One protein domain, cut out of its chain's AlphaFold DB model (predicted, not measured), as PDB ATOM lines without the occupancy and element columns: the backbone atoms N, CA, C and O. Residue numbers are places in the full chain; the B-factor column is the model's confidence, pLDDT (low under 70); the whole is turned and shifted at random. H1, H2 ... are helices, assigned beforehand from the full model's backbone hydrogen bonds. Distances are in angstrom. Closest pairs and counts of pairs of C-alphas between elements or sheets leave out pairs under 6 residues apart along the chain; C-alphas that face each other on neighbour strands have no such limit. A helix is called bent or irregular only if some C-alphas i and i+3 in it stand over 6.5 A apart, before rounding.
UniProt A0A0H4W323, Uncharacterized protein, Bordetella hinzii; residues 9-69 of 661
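AT A GLANCE: This is residues 9 to 69 of the 661 residues of an uncharacterized protein of Bordetella hinzii (UniProt A0A0H4W323). One long helix, H2, makes the long axis of a rod, and the chain before it curves in a loose loop round the first part of that helix. Going along the printed part, residues 9 to 24 run from beside the middle of H2 past its first turns, the short, irregular helix H1 lies off to the other side, and residues 34 to 41 lead back into H2, whose residues 62 to 69 stick out alone. The printed part has 61 residues with two named helices, H1 then H2, and no named strand; the class is all helix. It is loose, with a radius of gyration of the C-alphas of 14.4 A, and spans 49 by 24 by 14 A.

IN THESE COORDINATES: Start at C-alpha 9, at (15.394, -40.962, -8.337); residues 9 to 24 hold no named element. Find C-alpha 25 at (37.689, -46.164, 3.583), where H1, residues 25 to 33, begins. H1 is irregular: C-alphas 29 and 32 are 9.2 A apart. H2, residues 42 to 69, begins at C-alpha 42 and runs 40.1 A to C-alpha 69 at (14.115, -59.095, -21.377).

HOW THE PARTS SIT: Look from H1 to H2: they are only just apart, their closest C-alphas being 8.3 A from each other. The link between them, residues 34 to 41, is short. In H2 every O i to N i+4 pair is within hydrogen-bond range; in H1, 3 of 5 are.

THE WHOLE: The two farthest C-alphas are those of Ser 37 and Val 69, 50.0 A apart. Without residues 62 to 69, which stand free, the body spans 37 by 22 by 15 A. The printed part has no cut. Its mean pLDDT is 80.2, and residues 32 to 39 of this model are under 70.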
ATOM      1  N   LEU A   9      14.447 -41.107  -9.446       84.69
ATOM      2  CA  LEU A   9      15.394 -40.962  -8.337       84.69
ATOM      3  C   LEU A   9      16.539 -41.988  -8.371       84.69
ATOM      4  O   LEU A   9      17.617 -41.689  -7.876       84.69
ATOM      5  N   PHE A  10      16.357 -43.156  -8.998       87.56
ATOM      6  CA  PHE A  10      17.439 -44.137  -9.186       87.56
ATOM      7  C   PHE A  10      18.366 -43.797 -10.360       87.56
ATOM      8  O   PHE A  10      19.393 -44.448 -10.530       87.56
ATOM      9  N   LYS A  11      17.998 -42.828 -11.208       84.50
ATOM     10  CA  LYS A  11      18.752 -42.438 -12.413       84.50
ATOM     11  C   LYS A  11      19.452 -41.089 -12.272       84.50
ATOM     12  O   LYS A  11      20.235 -40.716 -13.144       84.50
ATOM     13  N   ILE A  12      19.173 -40.363 -11.196       85.62
ATOM     14  CA  ILE A  12      19.789 -39.078 -10.878       85.62
ATOM     15  C   ILE A  12      20.633 -39.220  -9.614       85.62
ATOM     16  O   ILE A  12      20.370 -40.079  -8.780       85.62
ATOM     17  N   THR A  13      21.647 -38.375  -9.471       86.69
ATOM     18  CA  THR A  13      22.490 -38.345  -8.275       86.69
ATOM     19  C   THR A  13      22.153 -37.135  -7.409       86.69
ATOM     20  O   THR A  13      21.913 -36.029  -7.904       86.69
ATOM     21  N   TRP A  14      22.134 -37.335  -6.095       86.94
ATOM     22  CA  TRP A  14      21.906 -36.296  -5.103       86.94
ATOM     23  C   TRP A  14      22.893 -35.145  -5.291       86.94
ATOM     24  O   TRP A  14      24.103 -35.349  -5.372       86.94
ATOM     25  N   ALA A  15      22.382 -33.913  -5.347       84.94
ATOM     26  CA  ALA A  15      23.194 -32.723  -5.593       84.94
ATOM     27  C   ALA A  15      24.161 -32.910  -6.784       84.94
ATOM     28  O   ALA A  15      25.346 -32.625  -6.655       84.94
ATOM     29  N   GLN A  16      23.674 -33.399  -7.933       81.62
ATOM     30  CA  GLN A  16      24.476 -33.713  -9.130       81.62
ATOM     31  C   GLN A  16      25.440 -32.590  -9.572       81.62
ATOM     32  O   GLN A  16      26.478 -32.863 -10.168       81.62
ATOM     33  N   SER A  17      25.103 -31.328  -9.290       82.31
ATOM     34  CA  SER A  17      25.936 -30.149  -9.588       82.31
ATOM     35  C   SER A  17      26.669 -29.571  -8.367       82.31
ATOM     36  O   SER A  17      27.317 -28.534  -8.476       82.31
ATOM     37  N   GLY A  18      26.538 -30.197  -7.197       81.50
ATOM     38  CA  GLY A  18      27.221 -29.821  -5.964       81.50
ATOM     39  C   GLY A  18      28.658 -30.336  -5.934       81.50
ATOM     40  O   GLY A  18      28.962 -31.403  -6.467       81.50
ATOM     41  N   LEU A  19      29.551 -29.578  -5.293       82.25
ATOM     42  CA  LEU A  19      30.928 -30.012  -5.071       82.25
ATOM     43  C   LEU A  19      30.959 -31.236  -4.145       82.25
ATOM     44  O   LEU A  19      30.127 -31.374  -3.243       82.25
ATOM     45  N   THR A  20      31.938 -32.111  -4.370       82.75
ATOM     46  CA  THR A  20      32.171 -33.307  -3.555       82.75
ATOM     47  C   THR A  20      33.616 -33.400  -3.109       82.75
ATOM     48  O   THR A  20      34.521 -33.134  -3.900       82.75
ATOM     49  N   GLU A  21      33.828 -33.886  -1.891       82.06
ATOM     50  CA  GLU A  21      35.150 -34.199  -1.351       82.06
ATOM     51  C   GLU A  21      35.282 -35.717  -1.159       82.06
ATOM     52  O   GLU A  21      34.325 -36.394  -0.777       82.06
ATOM     53  N   GLY A  22      36.453 -36.277  -1.468       78.44
ATOM     54  CA  GLY A  22      36.703 -37.711  -1.335       78.44
ATOM     55  C   GLY A  22      36.673 -38.174   0.124       78.44
ATOM     56  O   GLY A  22      37.259 -37.538   0.994       78.44
ATOM     57  N   ILE A  23      36.031 -39.315   0.380       78.06
ATOM     58  CA  ILE A  23      35.965 -39.946   1.704       78.06
ATOM     59  C   ILE A  23      36.834 -41.200   1.682       78.06
ATOM     60  O   ILE A  23      36.692 -42.048   0.801       78.06
ATOM     61  N   THR A  24      37.744 -41.324   2.645       80.12
ATOM     62  CA  THR A  24      38.600 -42.510   2.788       80.12
ATOM     63  C   THR A  24      37.814 -43.710   3.327       80.12
ATOM     64  O   THR A  24      36.789 -43.561   3.992       80.12
ATOM     65  N   ASP A  25      38.318 -44.925   3.099       77.44
ATOM     66  CA  ASP A  25      37.689 -46.164   3.583       77.44
ATOM     67  C   ASP A  25      37.501 -46.181   5.115       77.44
ATOM     68  O   ASP A  25      36.463 -46.619   5.612       77.44
ATOM     69  N   LEU A  26      38.454 -45.621   5.872       78.62
ATOM     70  CA  LEU A  26      38.348 -45.502   7.330       78.62
ATOM     71  C   LEU A  26      37.204 -44.566   7.743       78.62
ATOM     72  O   LEU A  26      36.420 -44.922   8.622       78.62
ATOM     73  N   GLN A  27      37.079 -43.403   7.097       76.50
ATOM     74  CA  GLN A  27      36.010 -42.429   7.363       76.50
ATOM     75  C   GLN A  27      34.631 -42.989   6.999       76.50
ATOM     76  O   GLN A  27      33.675 -42.841   7.753       76.50
ATOM     77  N   TYR A  28      34.534 -43.696   5.873       78.94
ATOM     78  CA  TYR A  28      33.287 -44.326   5.454       78.94
ATOM     79  C   TYR A  28      32.847 -45.435   6.429       78.94
ATOM     80  O   TYR A  28      31.672 -45.519   6.780       78.94
ATOM     81  N   LYS A  29      33.783 -46.270   6.911       78.25
ATOM     82  CA  LYS A  29      33.495 -47.391   7.830       78.25
ATOM     83  C   LYS A  29      33.163 -46.963   9.255       78.25
ATOM     84  O   LYS A  29      32.377 -47.626   9.923       78.25
ATOM     85  N   THR A  30      33.778 -45.893   9.737       73.75
ATOM     86  CA  THR A  30      33.541 -45.371  11.091       73.75
ATOM     87  C   THR A  30      32.278 -44.511  11.178       73.75
ATOM     88  O   THR A  30      31.737 -44.321  12.267       73.75
ATOM     89  N   GLY A  31      31.763 -44.037  10.039       70.75
ATOM     90  CA  GLY A  31      30.500 -43.314   9.943       70.75
ATOM     91  C   GLY A  31      30.461 -42.077  10.842       70.75
ATOM     92  O   GLY A  31      31.466 -41.395  11.050       70.75
ATOM     93  N   TRP A  32      29.297 -41.813  11.436       63.03
ATOM     94  CA  TRP A  32      29.093 -40.679  12.346       63.03
ATOM     95  C   TRP A  32      29.964 -40.734  13.618       63.03
ATOM     96  O   TRP A  32      30.027 -39.745  14.341       63.03
ATOM     97  N   ALA A  33      30.663 -41.845  13.896       63.28
ATOM     98  CA  ALA A  33      31.505 -42.004  15.084       63.28
ATOM     99  C   ALA A  33      32.941 -41.449  14.934       63.28
ATOM    100  O   ALA A  33      33.580 -41.180  15.946       63.28
ATOM    101  N   TYR A  34      33.455 -41.237  13.712       59.56
ATOM    102  CA  TYR A  34      34.737 -40.531  13.472       59.56
ATOM    103  C   TYR A  34      34.557 -39.013  13.327       59.56
ATOM    104  O   TYR A  34      35.491 -38.239  13.513       59.56
ATOM    105  N   ILE A  35      33.322 -38.582  13.074       55.81
ATOM    106  CA  ILE A  35      32.892 -37.190  12.978       55.81
ATOM    107  C   ILE A  35      32.519 -36.691  14.390       55.81
ATOM    108  O   ILE A  35      31.384 -36.345  14.708       55.81
ATOM    109  N   GLY A  36      33.484 -36.741  15.308       53.78
ATOM    110  CA  GLY A  36      33.317 -36.232  16.665       53.78
ATOM    111  C   GLY A  36      33.134 -34.712  16.651       53.78
ATOM    112  O   GLY A  36      34.045 -33.981  16.279       53.78
ATOM    113  N   SER A  37      31.972 -34.226  17.091       56.94
ATOM    114  CA  SER A  37      31.634 -32.807  17.347       56.94
ATOM    115  C   SER A  37      31.590 -31.807  16.173       56.94
ATOM    116  O   SER A  37      31.190 -30.668  16.402       56.94
ATOM    117  N   ILE A  38      31.900 -32.195  14.931       61.22
ATOM    118  CA  ILE A  38      31.824 -31.302  13.755       61.22
ATOM    119  C   ILE A  38      30.965 -31.975  12.687       61.22
ATOM    120  O   ILE A  38      31.426 -32.967  12.157       61.22
ATOM    121  N   PRO A  39      29.761 -31.493  12.335       63.09
ATOM    122  CA  PRO A  39      28.963 -32.070  11.247       63.09
ATOM    123  C   PRO A  39      29.787 -32.246   9.951       63.09
ATOM    124  O   PRO A  39      30.655 -31.409   9.694       63.09
ATOM    125  N   PRO A  40      29.540 -33.291   9.131       70.38
ATOM    126  CA  PRO A  40      30.245 -33.458   7.859       70.38
ATOM    127  C   PRO A  40      30.108 -32.198   6.999       70.38
ATOM    128  O   PRO A  40      29.062 -31.542   7.023       70.38
ATOM    129  N   SER A  41      31.144 -31.877   6.218       79.44
ATOM    130  CA  SER A  41      31.034 -30.799   5.233       79.44
ATOM    131  C   SER A  41      29.923 -31.121   4.229       79.44
ATOM    132  O   SER A  41      29.584 -32.289   3.995       79.44
ATOM    133  N   VAL A  42      29.337 -30.083   3.627       79.81
ATOM    134  CA  VAL A  42      28.284 -30.249   2.613       79.81
ATOM    135  C   VAL A  42      28.805 -31.114   1.458       79.81
ATOM    136  O   VAL A  42      28.082 -31.957   0.934       79.81
ATOM    137  N   GLU A  43      30.088 -30.986   1.128       84.81
ATOM    138  CA  GLU A  43      30.791 -31.732   0.093       84.81
ATOM    139  C   GLU A  43      30.967 -33.222   0.436       84.81
ATOM    140  O   GLU A  43      30.797 -34.079  -0.435       84.81
ATOM    141  N   GLN A  44      31.263 -33.558   1.697       81.06
ATOM    142  CA  GLN A  44      31.336 -34.948   2.165       81.06
ATOM    143  C   GLN A  44      29.945 -35.585   2.235       81.06
ATOM    144  O   GLN A  44      29.757 -36.716   1.785       81.06
ATOM    145  N   PHE A  45      28.943 -34.855   2.735       83.62
ATOM    146  CA  PHE A  45      27.558 -35.328   2.750       83.62
ATOM    147  C   PHE A  45      27.050 -35.607   1.328       83.62
ATOM    148  O   PHE A  45      26.514 -36.685   1.064       83.62
ATOM    149  N   ASN A  46      27.314 -34.688   0.392       87.31
ATOM    150  CA  ASN A  46      27.012 -34.886  -1.022       87.31
ATOM    151  C   ASN A  46      27.726 -36.124  -1.575       87.31
ATOM    152  O   ASN A  46      27.089 -36.922  -2.257       87.31
ATOM    153  N   LYS A  47      29.005 -36.357  -1.242       86.69
ATOM    154  CA  LYS A  47      29.731 -37.533  -1.745       86.69
ATOM    155  C   LYS A  47      29.148 -38.860  -1.252       86.69
ATOM    156  O   LYS A  47      29.068 -39.802  -2.044       86.69
ATOM    157  N   VAL A  48      28.731 -38.961   0.015       85.38
ATOM    158  CA  VAL A  48      28.091 -40.183   0.547       85.38
ATOM    159  C   VAL A  48      26.770 -40.464  -0.165       85.38
ATOM    160  O   VAL A  48      26.532 -41.603  -0.575       85.38
ATOM    161  N   GLN A  49      25.929 -39.441  -0.334       87.44
ATOM    162  CA  GLN A  49      24.632 -39.598  -0.992       87.44
ATOM    163  C   GLN A  49      24.799 -39.938  -2.476       87.44
ATOM    164  O   GLN A  49      24.252 -40.936  -2.925       87.44
ATOM    165  N   GLN A  50      25.681 -39.243  -3.204       88.75
ATOM    166  CA  GLN A  50      25.984 -39.575  -4.602       88.75
ATOM    167  C   GLN A  50      26.528 -40.996  -4.769       88.75
ATOM    168  O   GLN A  50      26.111 -41.709  -5.673       88.75
ATOM    169  N   THR A  51      27.422 -41.448  -3.882       86.50
ATOM    170  CA  THR A  51      27.946 -42.827  -3.930       86.50
ATOM    171  C   THR A  51      26.841 -43.855  -3.654       86.50
ATOM    172  O   THR A  51      26.870 -44.971  -4.176       86.50
ATOM    173  N   THR A  52      25.864 -43.501  -2.818       88.94
ATOM    174  CA  THR A  52      24.687 -44.336  -2.560       88.94
ATOM    175  C   THR A  52      23.803 -44.402  -3.803       88.94
ATOM    176  O   THR A  52      23.475 -45.503  -4.241       88.94
ATOM    177  N   ASP A  53      23.523 -43.262  -4.432       91.94
ATOM    178  CA  ASP A  53      22.740 -43.191  -5.666       91.94
ATOM    179  C   ASP A  53      23.420 -43.928  -6.824       91.94
ATOM    180  O   ASP A  53      22.760 -44.671  -7.538       91.94
ATOM    181  N   GLU A  54      24.747 -43.843  -6.970       87.81
ATOM    182  CA  GLU A  54      25.509 -44.601  -7.975       87.81
ATOM    183  C   GLU A  54      25.350 -46.124  -7.801       87.81
ATOM    184  O   GLU A  54      25.174 -46.861  -8.776       87.81
ATOM    185  N   ARG A  55      25.372 -46.621  -6.555       90.75
ATOM    186  CA  ARG A  55      25.164 -48.052  -6.259       90.75
ATOM    187  C   ARG A  55      23.723 -48.479  -6.514       90.75
ATOM    188  O   ARG A  55      23.491 -49.569  -7.040       90.75
ATOM    189  N   LEU A  56      22.766 -47.630  -6.145       90.56
ATOM    190  CA  LEU A  56      21.347 -47.871  -6.381       90.56
ATOM    191  C   LEU A  56      21.026 -47.851  -7.882       90.56
ATOM    192  O   LEU A  56      20.325 -48.745  -8.353       90.56
ATOM    193  N   ALA A  57      21.616 -46.930  -8.642       88.75
ATOM    194  CA  ALA A  57      21.524 -46.861 -10.096       88.75
ATOM    195  C   ALA A  57      22.089 -48.121 -10.760       88.75
ATOM    196  O   ALA A  57      21.461 -48.686 -11.656       88.75
ATOM    197  N   TRP A  58      23.247 -48.617 -10.302       91.81
ATOM    198  CA  TRP A  58      23.825 -49.860 -10.819       91.81
ATOM    199  C   TRP A  58      22.877 -51.050 -10.635       91.81
ATOM    200  O   TRP A  58      22.625 -51.783 -11.593       91.81
ATOM    201  N   LEU A  59      22.323 -51.219  -9.430       88.06
ATOM    202  CA  LEU A  59      21.396 -52.311  -9.133       88.06
ATOM    203  C   LEU A  59      20.088 -52.165  -9.921       88.06
ATOM    204  O   LEU A  59      19.596 -53.141 -10.488       88.06
ATOM    205  N   TYR A  60      19.555 -50.945 -10.002       87.94
ATOM    206  CA  TYR A  60      18.355 -50.645 -10.772       87.94
ATOM    207  C   TYR A  60      18.543 -50.974 -12.258       87.94
ATOM    208  O   TYR A  60      17.683 -51.625 -12.839       87.94
ATOM    209  N   ASN A  61      19.692 -50.643 -12.855       87.31
ATOM    210  CA  ASN A  61      19.989 -50.974 -14.252       87.31
ATOM    211  C   ASN A  61      20.002 -52.490 -14.520       87.31
ATOM    212  O   ASN A  61      19.588 -52.918 -15.598       87.31
ATOM    213  N   GLN A  62      20.429 -53.320 -13.555       87.62
ATOM    214  CA  GLN A  62      20.330 -54.783 -13.688       87.62
ATOM    215  C   GLN A  62      18.866 -55.242 -13.735       87.62
ATOM    216  O   GLN A  62      18.503 -56.116 -14.523       87.62
ATOM    217  N   LEU A  63      18.020 -54.641 -12.897       84.75
ATOM    218  CA  LEU A  63      16.595 -54.950 -12.838       84.75
ATOM    219  C   LEU A  63      15.836 -54.409 -14.056       84.75
ATOM    220  O   LEU A  63      14.925 -55.077 -14.536       84.75
ATOM    221  N   ASP A  64      16.226 -53.251 -14.588       84.31
ATOM    222  CA  ASP A  64      15.625 -52.633 -15.777       84.31
ATOM    223  C   ASP A  64      15.954 -53.450 -17.037       84.31
ATOM    224  O   ASP A  64      15.078 -53.772 -17.841       84.31
ATOM    225  N   ALA A  65      17.199 -53.927 -17.153       82.12
ATOM    226  CA  ALA A  65      17.582 -54.876 -18.194       82.12
ATOM    227  C   ALA A  65      16.784 -56.191 -18.098       82.12
ATOM    228  O   ALA A  65      16.339 -56.727 -19.115       82.12
ATOM    229  N   LEU A  66      16.549 -56.699 -16.883       80.56
ATOM    230  CA  LEU A  66      15.729 -57.892 -16.666       80.56
ATOM    231  C   LEU A  66      14.256 -57.658 -17.043       80.56
ATOM    232  O   LEU A  66      13.633 -58.512 -17.677       80.56
ATOM    233  N   ALA A  67      13.702 -56.502 -16.687       79.94
ATOM    234  CA  ALA A  67      12.358 -56.075 -17.061       79.94
ATOM    235  C   ALA A  67      12.188 -55.992 -18.588       79.94
ATOM    236  O   ALA A  67      11.215 -56.519 -19.130       79.94
ATOM    237  N   ALA A  68      13.179 -55.440 -19.297       79.69
ATOM    238  CA  ALA A  68      13.195 -55.388 -20.758       79.69
ATOM    239  C   ALA A  68      13.215 -56.788 -21.398       79.69
ATOM    240  O   ALA A  68      12.458 -57.053 -22.329       79.69
ATOM    241  N   VAL A  69      14.032 -57.709 -20.873       74.31
ATOM    242  CA  VAL A  69      14.115 -59.095 -21.377       74.31
ATOM    243  C   VAL A  69      12.837 -59.887 -21.093       74.31
ATOM    244  O   VAL A  69      12.430 -60.722 -21.897       74.31
TER     245      VAL A  69